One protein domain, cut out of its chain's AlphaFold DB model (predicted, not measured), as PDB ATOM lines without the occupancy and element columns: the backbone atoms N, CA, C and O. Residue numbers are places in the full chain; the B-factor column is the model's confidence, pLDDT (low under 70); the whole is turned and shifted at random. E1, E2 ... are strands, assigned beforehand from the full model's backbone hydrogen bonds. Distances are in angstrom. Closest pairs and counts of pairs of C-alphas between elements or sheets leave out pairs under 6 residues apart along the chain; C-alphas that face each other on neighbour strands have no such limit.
ATOM      1  N   LYS A  72     -32.979 -19.902  35.844       84.38
ATOM      2  CA  LYS A  72     -33.824 -20.539  34.828       84.38
ATOM      3  C   LYS A  72     -34.983 -21.289  35.467       84.38
ATOM      4  O   LYS A  72     -34.852 -21.786  36.582       84.38
ATOM      5  N   THR A  73     -36.100 -21.396  34.763       86.06
ATOM      6  CA  THR A  73     -37.279 -22.170  35.168       86.06
ATOM      7  C   THR A  73     -37.594 -23.187  34.080       86.06
ATOM      8  O   THR A  73     -37.672 -22.841  32.905       86.06
ATOM      9  N   ILE A  74     -37.769 -24.444  34.466       85.50
ATOM     10  CA  ILE A  74     -38.158 -25.536  33.577       85.50
ATOM     11  C   ILE A  74     -39.537 -26.017  34.030       85.50
ATOM     12  O   ILE A  74     -39.707 -26.406  35.189       85.50
ATOM     13  N   THR A  75     -40.518 -25.945  33.134       85.69
ATOM     14  CA  THR A  75     -41.865 -26.482  33.344       85.69
ATOM     15  C   THR A  75     -41.941 -27.869  32.737       85.69
ATOM     16  O   THR A  75     -41.753 -28.031  31.531       85.69
ATOM     17  N   PHE A  76     -42.224 -28.853  33.583       85.06
ATOM     18  CA  PHE A  76     -42.444 -30.232  33.182       85.06
ATOM     19  C   PHE A  76     -43.923 -30.449  32.883       85.06
ATOM     20  O   PHE A  76     -44.782 -30.146  33.714       85.06
ATOM     21  N   PHE A  77     -44.197 -30.988  31.706       81.75
ATOM     22  CA  PHE A  77     -45.502 -31.462  31.281       81.75
ATOM     23  C   PHE A  77     -45.498 -32.985  31.285       81.75
ATOM     24  O   PHE A  77     -44.524 -33.611  30.864       81.75
ATOM     25  N   LYS A  78     -46.598 -33.574  31.745       79.06
ATOM     26  CA  LYS A  78     -46.829 -35.015  31.692       79.06
ATOM     27  C   LYS A  78     -48.070 -35.274  30.854       79.06
ATOM     28  O   LYS A  78     -49.078 -34.574  30.989       79.06
ATOM     29  N   ARG A  79     -47.990 -36.258  29.965       74.25
ATOM     30  CA  ARG A  79     -49.138 -36.693  29.174       74.25
ATOM     31  C   ARG A  79     -50.066 -37.512  30.059       74.25
ATOM     32  O   ARG A  79     -49.617 -38.405  30.771       74.25
ATOM     33  N   ASN A  80     -51.353 -37.187  30.043       74.75
ATOM     34  CA  ASN A  80     -52.346 -37.998  30.731       74.75
ATOM     35  C   ASN A  80     -52.616 -39.270  29.899       74.75
ATOM     36  O   ASN A  80     -53.003 -39.134  28.735       74.75
ATOM     37  N   PRO A  81     -52.455 -40.481  30.463       72.69
ATOM     38  CA  PRO A  81     -52.609 -41.732  29.717       72.69
ATOM     39  C   PRO A  81     -54.039 -41.963  29.206       72.69
ATOM     40  O   PRO A  81     -54.228 -42.669  28.222       72.69
ATOM     41  N   PHE A  82     -55.050 -41.348  29.830       71.25
ATOM     42  CA  PHE A  82     -56.457 -41.550  29.463       71.25
ATOM     43  C   PHE A  82     -56.975 -40.550  28.422       71.25
ATOM     44  O   PHE A  82     -57.875 -40.876  27.656       71.25
ATOM     45  N   THR A  83     -56.440 -39.325  28.400       72.44
ATOM     46  CA  THR A  83     -56.932 -38.242  27.522       72.44
ATOM     47  C   THR A  83     -55.931 -37.832  26.448       72.44
ATOM     48  O   THR A  83     -56.287 -37.100  25.531       72.44
ATOM     49  N   GLY A  84     -54.667 -38.253  26.559       68.62
ATOM     50  CA  GLY A  84     -53.591 -37.872  25.641       68.62
ATOM     51  C   GLY A  84     -53.175 -36.398  25.721       68.62
ATOM     52  O   GLY A  84     -52.229 -36.006  25.034       68.62
ATOM     53  N   LEU A  85     -53.840 -35.592  26.558       73.81
ATOM     54  CA  LEU A  85     -53.570 -34.170  26.749       73.81
ATOM     55  C   LEU A  85     -52.349 -33.956  27.653       73.81
ATOM     56  O   LEU A  85     -52.126 -34.691  28.620       73.81
ATOM     57  N   LEU A  86     -51.566 -32.920  27.344       73.94
ATOM     58  CA  LEU A  86     -50.428 -32.483  28.152       73.94
ATOM     59  C   LEU A  86     -50.920 -31.648  29.334       73.94
ATOM     60  O   LEU A  86     -51.542 -30.604  29.147       73.94
ATOM     61  N   VAL A  87     -50.597 -32.081  30.551       75.50
ATOM     62  CA  VAL A  87     -50.906 -31.347  31.782       75.50
ATOM     63  C   VAL A  87     -49.600 -30.866  32.407       75.50
ATOM     64  O   VAL A  87     -48.627 -31.617  32.493       75.50
ATOM     65  N   ALA A  88     -49.560 -29.601  32.829       77.81
ATOM     66  CA  ALA A  88     -48.414 -29.057  33.550       77.81
ATOM     67  C   ALA A  88     -48.309 -29.731  34.925       77.81
ATOM     68  O   ALA A  88     -49.213 -29.603  35.747       77.81
ATOM     69  N   ASP A  89     -47.205 -30.430  35.172       83.00
ATOM     70  CA  ASP A  89     -46.950 -31.101  36.446       83.00
ATOM     71  C   ASP A  89     -46.248 -30.141  37.415       83.00
ATOM     72  O   ASP A  89     -46.810 -29.740  38.437       83.00
ATOM     73  N   LYS A  90     -45.015 -29.711  37.093       84.75
ATOM     74  CA  LYS A  90     -44.186 -28.908  38.012       84.75
ATOM     75  C   LYS A  90     -43.334 -27.855  37.324       84.75
ATOM     76  O   LYS A  90     -42.748 -28.079  36.272       84.75
ATOM     77  N   ASN A  91     -43.168 -26.731  38.021       86.69
ATOM     78  CA  ASN A  91     -42.209 -25.680  37.691       86.69
ATOM     79  C   ASN A  91     -40.989 -25.787  38.607       86.69
ATOM     80  O   ASN A  91     -41.098 -25.587  39.819       86.69
ATOM     81  N   ILE A  92     -39.819 -26.071  38.039       89.44
ATOM     82  CA  ILE A  92     -38.581 -26.265  38.798       89.44
ATOM     83  C   ILE A  92     -37.531 -25.263  38.334       89.44
ATOM     84  O   ILE A  92     -37.268 -25.114  37.145       89.44
ATOM     85  N   LYS A  93     -36.891 -24.576  39.287       88.88
ATOM     86  CA  LYS A  93     -35.772 -23.687  38.964       88.88
ATOM     87  C   LYS A  93     -34.514 -24.488  38.642       88.88
ATOM     88  O   LYS A  93     -34.220 -25.464  39.325       88.88
ATOM     89  N   ALA A  94     -33.744 -24.037  37.665       89.25
ATOM     90  CA  ALA A  94     -32.529 -24.668  37.184       89.25
ATOM     91  C   ALA A  94     -31.377 -23.659  37.075       89.25
ATOM     92  O   ALA A  94     -31.586 -22.447  36.994       89.25
ATOM     93  N   MET A  95     -30.150 -24.174  37.094       88.88
ATOM     94  CA  MET A  95     -28.924 -23.417  36.847       88.88
ATOM     95  C   MET A  95     -28.109 -24.086  35.745       88.88
ATOM     96  O   MET A  95     -28.083 -25.313  35.654       88.88
ATOM     97  N   THR A  96     -27.418 -23.297  34.928       85.62
ATOM     98  CA  THR A  96     -26.479 -23.836  33.941       85.62
ATOM     99  C   THR A  96     -25.225 -24.332  34.658       85.62
ATOM    100  O   THR A  96     -24.604 -23.593  35.421       85.62
ATOM    101  N   VAL A  97     -24.852 -25.585  34.419       84.81
ATOM    102  CA  VAL A  97     -23.651 -26.219  34.969       84.81
ATOM    103  C   VAL A  97     -22.821 -26.760  33.825       84.81
ATOM    104  O   VAL A  97     -23.351 -27.290  32.854       84.81
ATOM    105  N   ARG A  98     -21.505 -26.625  33.944       78.56
ATOM    106  CA  ARG A  98     -20.561 -27.273  33.048       78.56
ATOM    107  C   ARG A  98     -20.437 -28.742  33.456       78.56
ATOM    108  O   ARG A  98     -20.055 -29.021  34.589       78.56
ATOM    109  N   LEU A  99     -20.835 -29.646  32.566       76.31
ATOM    110  CA  LEU A  99     -20.808 -31.094  32.777       76.31
ATOM    111  C   LEU A  99     -19.389 -31.653  32.637       76.31
ATOM    112  O   LEU A  99     -19.048 -32.608  33.325       76.31
ATOM    113  N   ASP A 100     -18.561 -31.040  31.789       72.94
ATOM    114  CA  ASP A 100     -17.195 -31.489  31.536       72.94
ATOM    115  C   ASP A 100     -16.213 -30.345  31.236       72.94
ATOM    116  O   ASP A 100     -16.572 -29.195  30.965       72.94
ATOM    117  N   ASN A 101     -14.923 -30.668  31.223       73.06
ATOM    118  CA  ASN A 101     -13.879 -29.717  30.841       73.06
ATOM    119  C   ASN A 101     -13.918 -29.336  29.349       73.06
ATOM    120  O   ASN A 101     -13.237 -28.388  28.962       73.06
ATOM    121  N   TYR A 102     -14.757 -29.972  28.531       68.19
ATOM    122  CA  TYR A 102     -14.918 -29.672  27.104       68.19
ATOM    123  C   TYR A 102     -15.982 -28.605  26.821       68.19
ATOM    124  O   TYR A 102     -16.117 -28.151  25.691       68.19
ATOM    125  N   GLY A 103     -16.672 -28.120  27.859       59.12
ATOM    126  CA  GLY A 103     -17.632 -27.024  27.719       59.12
ATOM    127  C   GLY A 103     -19.049 -27.497  27.414       59.12
ATOM    128  O   GLY A 103     -19.906 -26.669  27.108       59.12
ATOM    129  N   ASN A 104     -19.330 -28.793  27.569       72.75
ATOM    130  CA  ASN A 104     -20.694 -29.287  27.564       72.75
ATOM    131  C   ASN A 104     -21.434 -28.688  28.757       72.75
ATOM    132  O   ASN A 104     -21.033 -28.806  29.918       72.75
ATOM    133  N   LEU A 105     -22.517 -27.986  28.451       79.00
ATOM    134  CA  LEU A 105     -23.378 -27.355  29.436       79.00
ATOM    135  C   LEU A 105     -24.610 -28.235  29.639       79.00
ATOM    136  O   LEU A 105     -25.159 -28.791  28.690       79.00
ATOM    137  N   GLY A 106     -25.058 -28.326  30.879       84.50
ATOM    138  CA  GLY A 106     -26.313 -28.950  31.265       84.50
ATOM    139  C   GLY A 106     -27.085 -28.049  32.213       84.50
ATOM    140  O   GLY A 106     -26.557 -27.069  32.747       84.50
ATOM    141  N   TYR A 107     -28.344 -28.386  32.446       87.62
ATOM    142  CA  TYR A 107     -29.139 -27.763  33.490       87.62
ATOM    143  C   TYR A 107     -29.153 -28.644  34.729       87.62
ATOM    144  O   TYR A 107     -29.532 -29.811  34.675       87.62
ATOM    145  N   ARG A 108     -28.753 -28.071  35.865       88.25
ATOM    146  CA  ARG A 108     -28.944 -28.683  37.177       88.25
ATOM    147  C   ARG A 108     -30.218 -28.140  37.797       88.25
ATOM    148  O   ARG A 108     -30.341 -26.929  37.993       88.25
ATOM    149  N   LEU A 109     -31.138 -29.032  38.125       88.38
ATOM    150  CA  LEU A 109     -32.384 -28.687  38.788       88.38
ATOM    151  C   LEU A 109     -32.126 -28.321  40.259       88.38
ATOM    152  O   LEU A 109     -31.203 -28.813  40.906       88.38
ATOM    153  N   LYS A 110     -32.937 -27.417  40.811       86.88
ATOM    154  CA  LYS A 110     -32.897 -27.078  42.242       86.88
ATOM    155  C   LYS A 110     -33.430 -28.228  43.094       86.88
ATOM    156  O   LYS A 110     -32.936 -28.470  44.191       86.88
ATOM    157  N   THR A 111     -34.453 -28.898  42.585       85.38
ATOM    158  CA  THR A 111     -35.101 -30.072  43.168       85.38
ATOM    159  C   THR A 111     -35.136 -31.153  42.106       85.38
ATOM    160  O   THR A 111     -35.446 -30.850  40.955       85.38
ATOM    161  N   SER A 112     -34.817 -32.392  42.474       82.62
ATOM    162  CA  SER A 112     -34.877 -33.514  41.540       82.62
ATOM    163  C   SER A 112     -36.303 -33.718  41.029       82.62
ATOM    164  O   SER A 112     -37.276 -33.560  41.768       82.62
ATOM    165  N   TYR A 113     -36.411 -34.076  39.753       81.25
ATOM    166  CA  TYR A 113     -37.659 -34.509  39.134       81.25
ATOM    167  C   TYR A 113     -37.519 -35.981  38.761       81.25
ATOM    168  O   TYR A 113     -36.568 -36.329  38.066       81.25
ATOM    169  N   GLU A 114     -38.401 -36.839  39.288       76.00
ATOM    170  CA  GLU A 114     -38.383 -38.297  39.070       76.00
ATOM    171  C   GLU A 114     -36.951 -38.889  39.102       76.00
ATOM    172  O   GLU A 114     -36.517 -39.586  38.193       76.00
ATOM    173  N   THR A 115     -36.176 -38.549  40.145       69.12
ATOM    174  CA  THR A 115     -34.763 -38.937  40.400       69.12
ATOM    175  C   THR A 115     -33.670 -38.277  39.549       69.12
ATOM    176  O   THR A 115     -32.496 -38.343  39.919       69.12
ATOM    177  N   ARG A 116     -34.005 -37.537  38.485       71.50
ATOM    178  CA  ARG A 116     -33.015 -36.811  37.675       71.50
ATOM    179  C   ARG A 116     -32.759 -35.409  38.217       71.50
ATOM    180  O   ARG A 116     -33.680 -34.657  38.534       71.50
ATOM    181  N   ASN A 117     -31.480 -35.056  38.322       77.94
ATOM    182  CA  ASN A 117     -31.031 -33.741  38.795       77.94
ATOM    183  C   ASN A 117     -30.246 -32.959  37.730       77.94
ATOM    184  O   ASN A 117     -30.123 -31.739  37.817       77.94
ATOM    185  N   LEU A 118     -29.707 -33.661  36.734       78.25
ATOM    186  CA  LEU A 118     -28.948 -33.098  35.627       78.25
ATOM    187  C   LEU A 118     -29.686 -33.400  34.331       78.25
ATOM    188  O   LEU A 118     -30.121 -34.528  34.098       78.25
ATOM    189  N   MET A 119     -29.827 -32.373  33.510       81.38
ATOM    190  CA  MET A 119     -30.454 -32.438  32.201       81.38
ATOM    191  C   MET A 119     -29.479 -31.896  31.154       81.38
ATOM    192  O   MET A 119     -28.685 -31.002  31.472       81.38
ATOM    193  N   PRO A 120     -29.535 -32.393  29.910       79.50
ATOM    194  CA  PRO A 120     -28.814 -31.765  28.812       79.50
ATOM    195  C   PRO A 120     -29.296 -30.320  28.622       79.50
ATOM    196  O   PRO A 120     -30.402 -29.951  29.033       79.50
ATOM    197  N   LYS A 121     -28.451 -29.473  28.026       79.44
ATOM    198  CA  LYS A 121     -28.838 -28.098  27.704       79.44
ATOM    199  C   LYS A 121     -29.989 -28.112  26.702       79.44
ATOM    200  O   LYS A 121     -29.805 -28.512  25.557       79.44
ATOM    201  N   LEU A 122     -31.134 -27.608  27.148       79.06
ATOM    202  CA  LEU A 122     -32.309 -27.404  26.306       79.06
ATOM    203  C   LEU A 122     -32.023 -26.302  25.279       79.06
ATOM    204  O   LEU A 122     -31.444 -25.263  25.633       79.06
ATOM    205  N   LYS A 123     -32.407 -26.544  24.025       75.94
ATOM    206  CA  LYS A 123     -32.168 -25.656  22.880       75.94
ATOM    207  C   LYS A 123     -33.216 -24.554  22.787       75.94
ATOM    208  O   LYS A 123     -32.860 -23.421  22.470       75.94
ATOM    209  N   TYR A 124     -34.473 -24.872  23.087       73.38
ATOM    210  CA  TYR A 124     -35.590 -23.950  22.888       73.38
ATOM    211  C   TYR A 124     -36.038 -23.290  24.202       73.38
ATOM    212  O   TYR A 124     -36.272 -23.959  25.213       73.38
ATOM    213  N   GLU A 125     -36.132 -21.958  24.199       74.50
ATOM    214  CA  GLU A 125     -36.692 -21.146  25.290       74.50
ATOM    215  C   GLU A 125     -38.110 -20.706  24.907       74.50
ATOM    216  O   GLU A 125     -38.314 -20.161  23.826       74.50
ATOM    217  N   SER A 126     -39.092 -20.948  25.781       68.38
ATOM    218  CA  SER A 126     -40.486 -20.536  25.560       68.38
ATOM    219  C   SER A 126     -40.729 -19.078  25.955       68.38
ATOM    220  O   SER A 126     -41.501 -18.374  25.312       68.38
ATOM    221  N   LYS A 127     -40.048 -18.608  27.005       71.69
ATOM    222  CA  LYS A 127     -39.911 -17.198  27.409       71.69
ATOM    223  C   LYS A 127     -38.491 -17.003  27.929       71.69
ATOM    224  O   LYS A 127     -37.813 -17.985  28.222       71.69
ATOM    225  N   THR A 128     -38.035 -15.765  28.113       73.88
ATOM    226  CA  THR A 128     -36.698 -15.498  28.671       73.88
ATOM    227  C   THR A 128     -36.479 -16.298  29.963       73.88
ATOM    228  O   THR A 128     -37.241 -16.157  30.926       73.88
ATOM    229  N   ASN A 129     -35.450 -17.154  29.986       76.25
ATOM    230  CA  ASN A 129     -35.128 -18.066  31.096       76.25
ATOM    231  C   ASN A 129     -36.201 -19.124  31.439       76.25
ATOM    232  O   ASN A 129     -36.154 -19.694  32.530       76.25
ATOM    233  N   HIS A 130     -37.152 -19.401  30.546       76.44
ATOM    234  CA  HIS A 130     -38.193 -20.412  30.730       76.44
ATOM    235  C   HIS A 130     -38.126 -21.466  29.626       76.44
ATOM    236  O   HIS A 130     -38.035 -21.140  28.445       76.44
ATOM    237  N   HIS A 131     -38.196 -22.734  30.022       80.25
ATOM    238  CA  HIS A 131     -38.191 -23.871  29.109       80.25
ATOM    239  C   HIS A 131     -39.377 -24.787  29.394       80.25
ATOM    240  O   HIS A 131     -39.698 -25.033  30.559       80.25
ATOM    241  N   TYR A 132     -40.000 -25.311  28.341       81.56
ATOM    242  CA  TYR A 132     -41.092 -26.278  28.429       81.56
ATOM    243  C   TYR A 132     -40.604 -27.643  27.954       81.56
ATOM    244  O   TYR A 132     -40.004 -27.760  26.887       81.56
ATOM    245  N   VAL A 133     -40.823 -28.670  28.772       82.69
ATOM    246  CA  VAL A 133     -40.381 -30.036  28.480       82.69
ATOM    247  C   VAL A 133     -41.493 -31.033  28.772       82.69
ATOM    248  O   VAL A 133     -42.163 -30.928  29.797       82.69
ATOM    249  N   GLU A 134     -41.677 -32.005  27.887       80.62
ATOM    250  CA  GLU A 134     -42.500 -33.189  28.127       80.62
ATOM    251  C   GLU A 134     -41.624 -34.266  28.764       80.62
ATOM    252  O   GLU A 134     -40.531 -34.572  28.273       80.62
ATOM    253  N   TYR A 135     -42.100 -34.842  29.863       78.19
ATOM    254  CA  TYR A 135     -41.522 -36.053  30.419       78.19
ATOM    255  C   TYR A 135     -42.318 -37.254  29.906       78.19
ATOM    256  O   TYR A 135     -43.469 -37.459  30.296       78.19
ATOM    257  N   CYS A 136     -41.717 -38.014  28.992       74.25
ATOM    258  CA  CYS A 136     -42.332 -39.205  28.414       74.25
ATOM    259  C   CYS A 136     -42.300 -40.375  29.405       74.25
ATOM    260  O   CYS A 136     -41.420 -40.449  30.262       74.25
ATOM    261  N   GLU A 137     -43.210 -41.335  29.230       70.00
ATOM    262  CA  GLU A 137     -43.279 -42.553  30.054       70.00
ATOM    263  C   GLU A 137     -41.982 -43.383  29.994       70.00
ATOM    264  O   GLU A 137     -41.575 -43.958  30.998       70.00
ATOM    265  N   ASP A 138     -41.251 -43.325  28.872       67.50
ATOM    266  CA  ASP A 138     -39.927 -43.951  28.692       67.50
ATOM    267  C   ASP A 138     -38.792 -43.275  29.497       67.50
ATOM    268  O   ASP A 138     -37.609 -43.573  29.311       67.50
ATOM    269  N   GLY A 139     -39.098 -42.263  30.314       67.75
ATOM    270  CA  GLY A 139     -38.106 -41.451  31.019       67.75
ATOM    271  C   GLY A 139     -37.276 -40.557  30.091       67.75
ATOM    272  O   GLY A 139     -36.218 -40.052  30.481       67.75
ATOM    273  N   ARG A 140     -37.703 -40.365  28.840       70.44
ATOM    274  CA  ARG A 140     -37.092 -39.410  27.907       70.44
ATOM    275  C   ARG A 140     -37.674 -38.021  28.138       70.44
ATOM    276  O   ARG A 140     -38.853 -37.871  28.437       70.44
ATOM    277  N   ILE A 141     -36.822 -37.010  28.010       76.69
ATOM    278  CA  ILE A 141     -37.226 -35.609  28.097       76.69
ATOM    279  C   ILE A 141     -37.268 -35.081  26.671       76.69
ATOM    280  O   ILE A 141     -36.239 -35.077  25.994       76.69
ATOM    281  N   VAL A 142     -38.443 -34.652  26.232       75.38
ATOM    282  CA  VAL A 142     -38.646 -34.062  24.908       75.38
ATOM    283  C   VAL A 142     -38.877 -32.569  25.083       75.38
ATOM    284  O   VAL A 142     -39.661 -32.132  25.923       75.38
ATOM    285  N   GLU A 143     -38.148 -31.763  24.318       75.38
ATOM    286  CA  GLU A 143     -38.328 -30.314  24.320       75.38
ATOM    287  C   GLU A 143     -39.620 -29.958  23.592       75.38
ATOM    288  O   GLU A 143     -39.794 -30.307  22.425       75.38
ATOM    289  N   ILE A 144     -40.509 -29.239  24.275       70.81
ATOM    290  CA  ILE A 144     -41.691 -28.668  23.640       70.81
ATOM    291  C   ILE A 144     -41.262 -27.307  23.101       70.81
ATOM    292  O   ILE A 144     -40.965 -26.388  23.872       70.81
ATOM    293  N   LEU A 145     -41.224 -27.175  21.773       63.81
ATOM    294  CA  LEU A 145     -41.215 -25.858  21.144       63.81
ATOM    295  C   LEU A 145     -42.478 -25.162  21.655       63.81
ATOM    296  O   LEU A 145     -43.556 -25.730  21.498       63.81
ATOM    297  N   GLY A 146     -42.326 -24.048  22.384       55.38
ATOM    298  CA  GLY A 146     -43.409 -23.469  23.185       55.38
ATOM    299  C   GLY A 146     -44.740 -23.434  22.436       55.38
ATOM    300  O   GLY A 146     -44.726 -23.265  21.224       55.38
ATOM    301  N   PHE A 147     -45.861 -23.622  23.147       55.62
ATOM    302  CA  PHE A 147     -47.205 -23.601  22.558       55.62
ATOM    303  C   PHE A 147     -47.331 -22.390  21.633       55.62
ATOM    304  O   PHE A 147     -47.351 -21.249  22.093       55.62
ATOM    305  N   THR A 148     -47.288 -22.648  20.331       39.28
ATOM    306  CA  THR A 148     -47.288 -21.618  19.307       39.28
ATOM    307  C   THR A 148     -48.662 -20.984  19.290       39.28
ATOM    308  O   THR A 148     -49.628 -21.651  18.933       39.28
TER     309      THR A 148
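This is residues 72 to 148 of the 257 residues of an uncharacterized protein of marine sediment metagenome (UniProt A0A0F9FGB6). One strongly twisted sheet of six strands curls like part of a barrel, open between edge strands E4 and E6. The printed part has 77 residues, no named helix, and E1 to E6 in chain order; the mixed sheet runs E4, E3, E2, E1, E5, E6. It is all strand and compact, radius of gyration of the C-alphas 12.7 A, spanning 44 by 27 by 19 A.

E1, residues 72 to 79, begins at C-alpha (-33.824, -20.539, 34.828) and spans 23.0 A. E2, residues 86 to 98, spans 30.7 A and bends at 89; E3, 105 to 113, bends at 110. E4 is 116 to 120, E5 130 to 135, E6 141 to 143, ending at C-alpha (-38.328, -30.314, 24.320).

E1 to E4 form a meander of antiparallel hairpins; within hydrogen-bond range are N 74 and O 92, N 97 and O 106, N 107 and O 119, each 2.8 A. E5 is parallel to E1, 29 degrees, N 77 to O 133 2.8 A. E5 and E6 form a hairpin, N 134 to O 142 2.8 A. E4 and E6 are apart.

The farthest C-alphas, Phe 82 and Asn 101, are 44.2 A apart. The printed part has no cut and no long link. pLDDT is under 70 at 11 residues, among them 145 to 148.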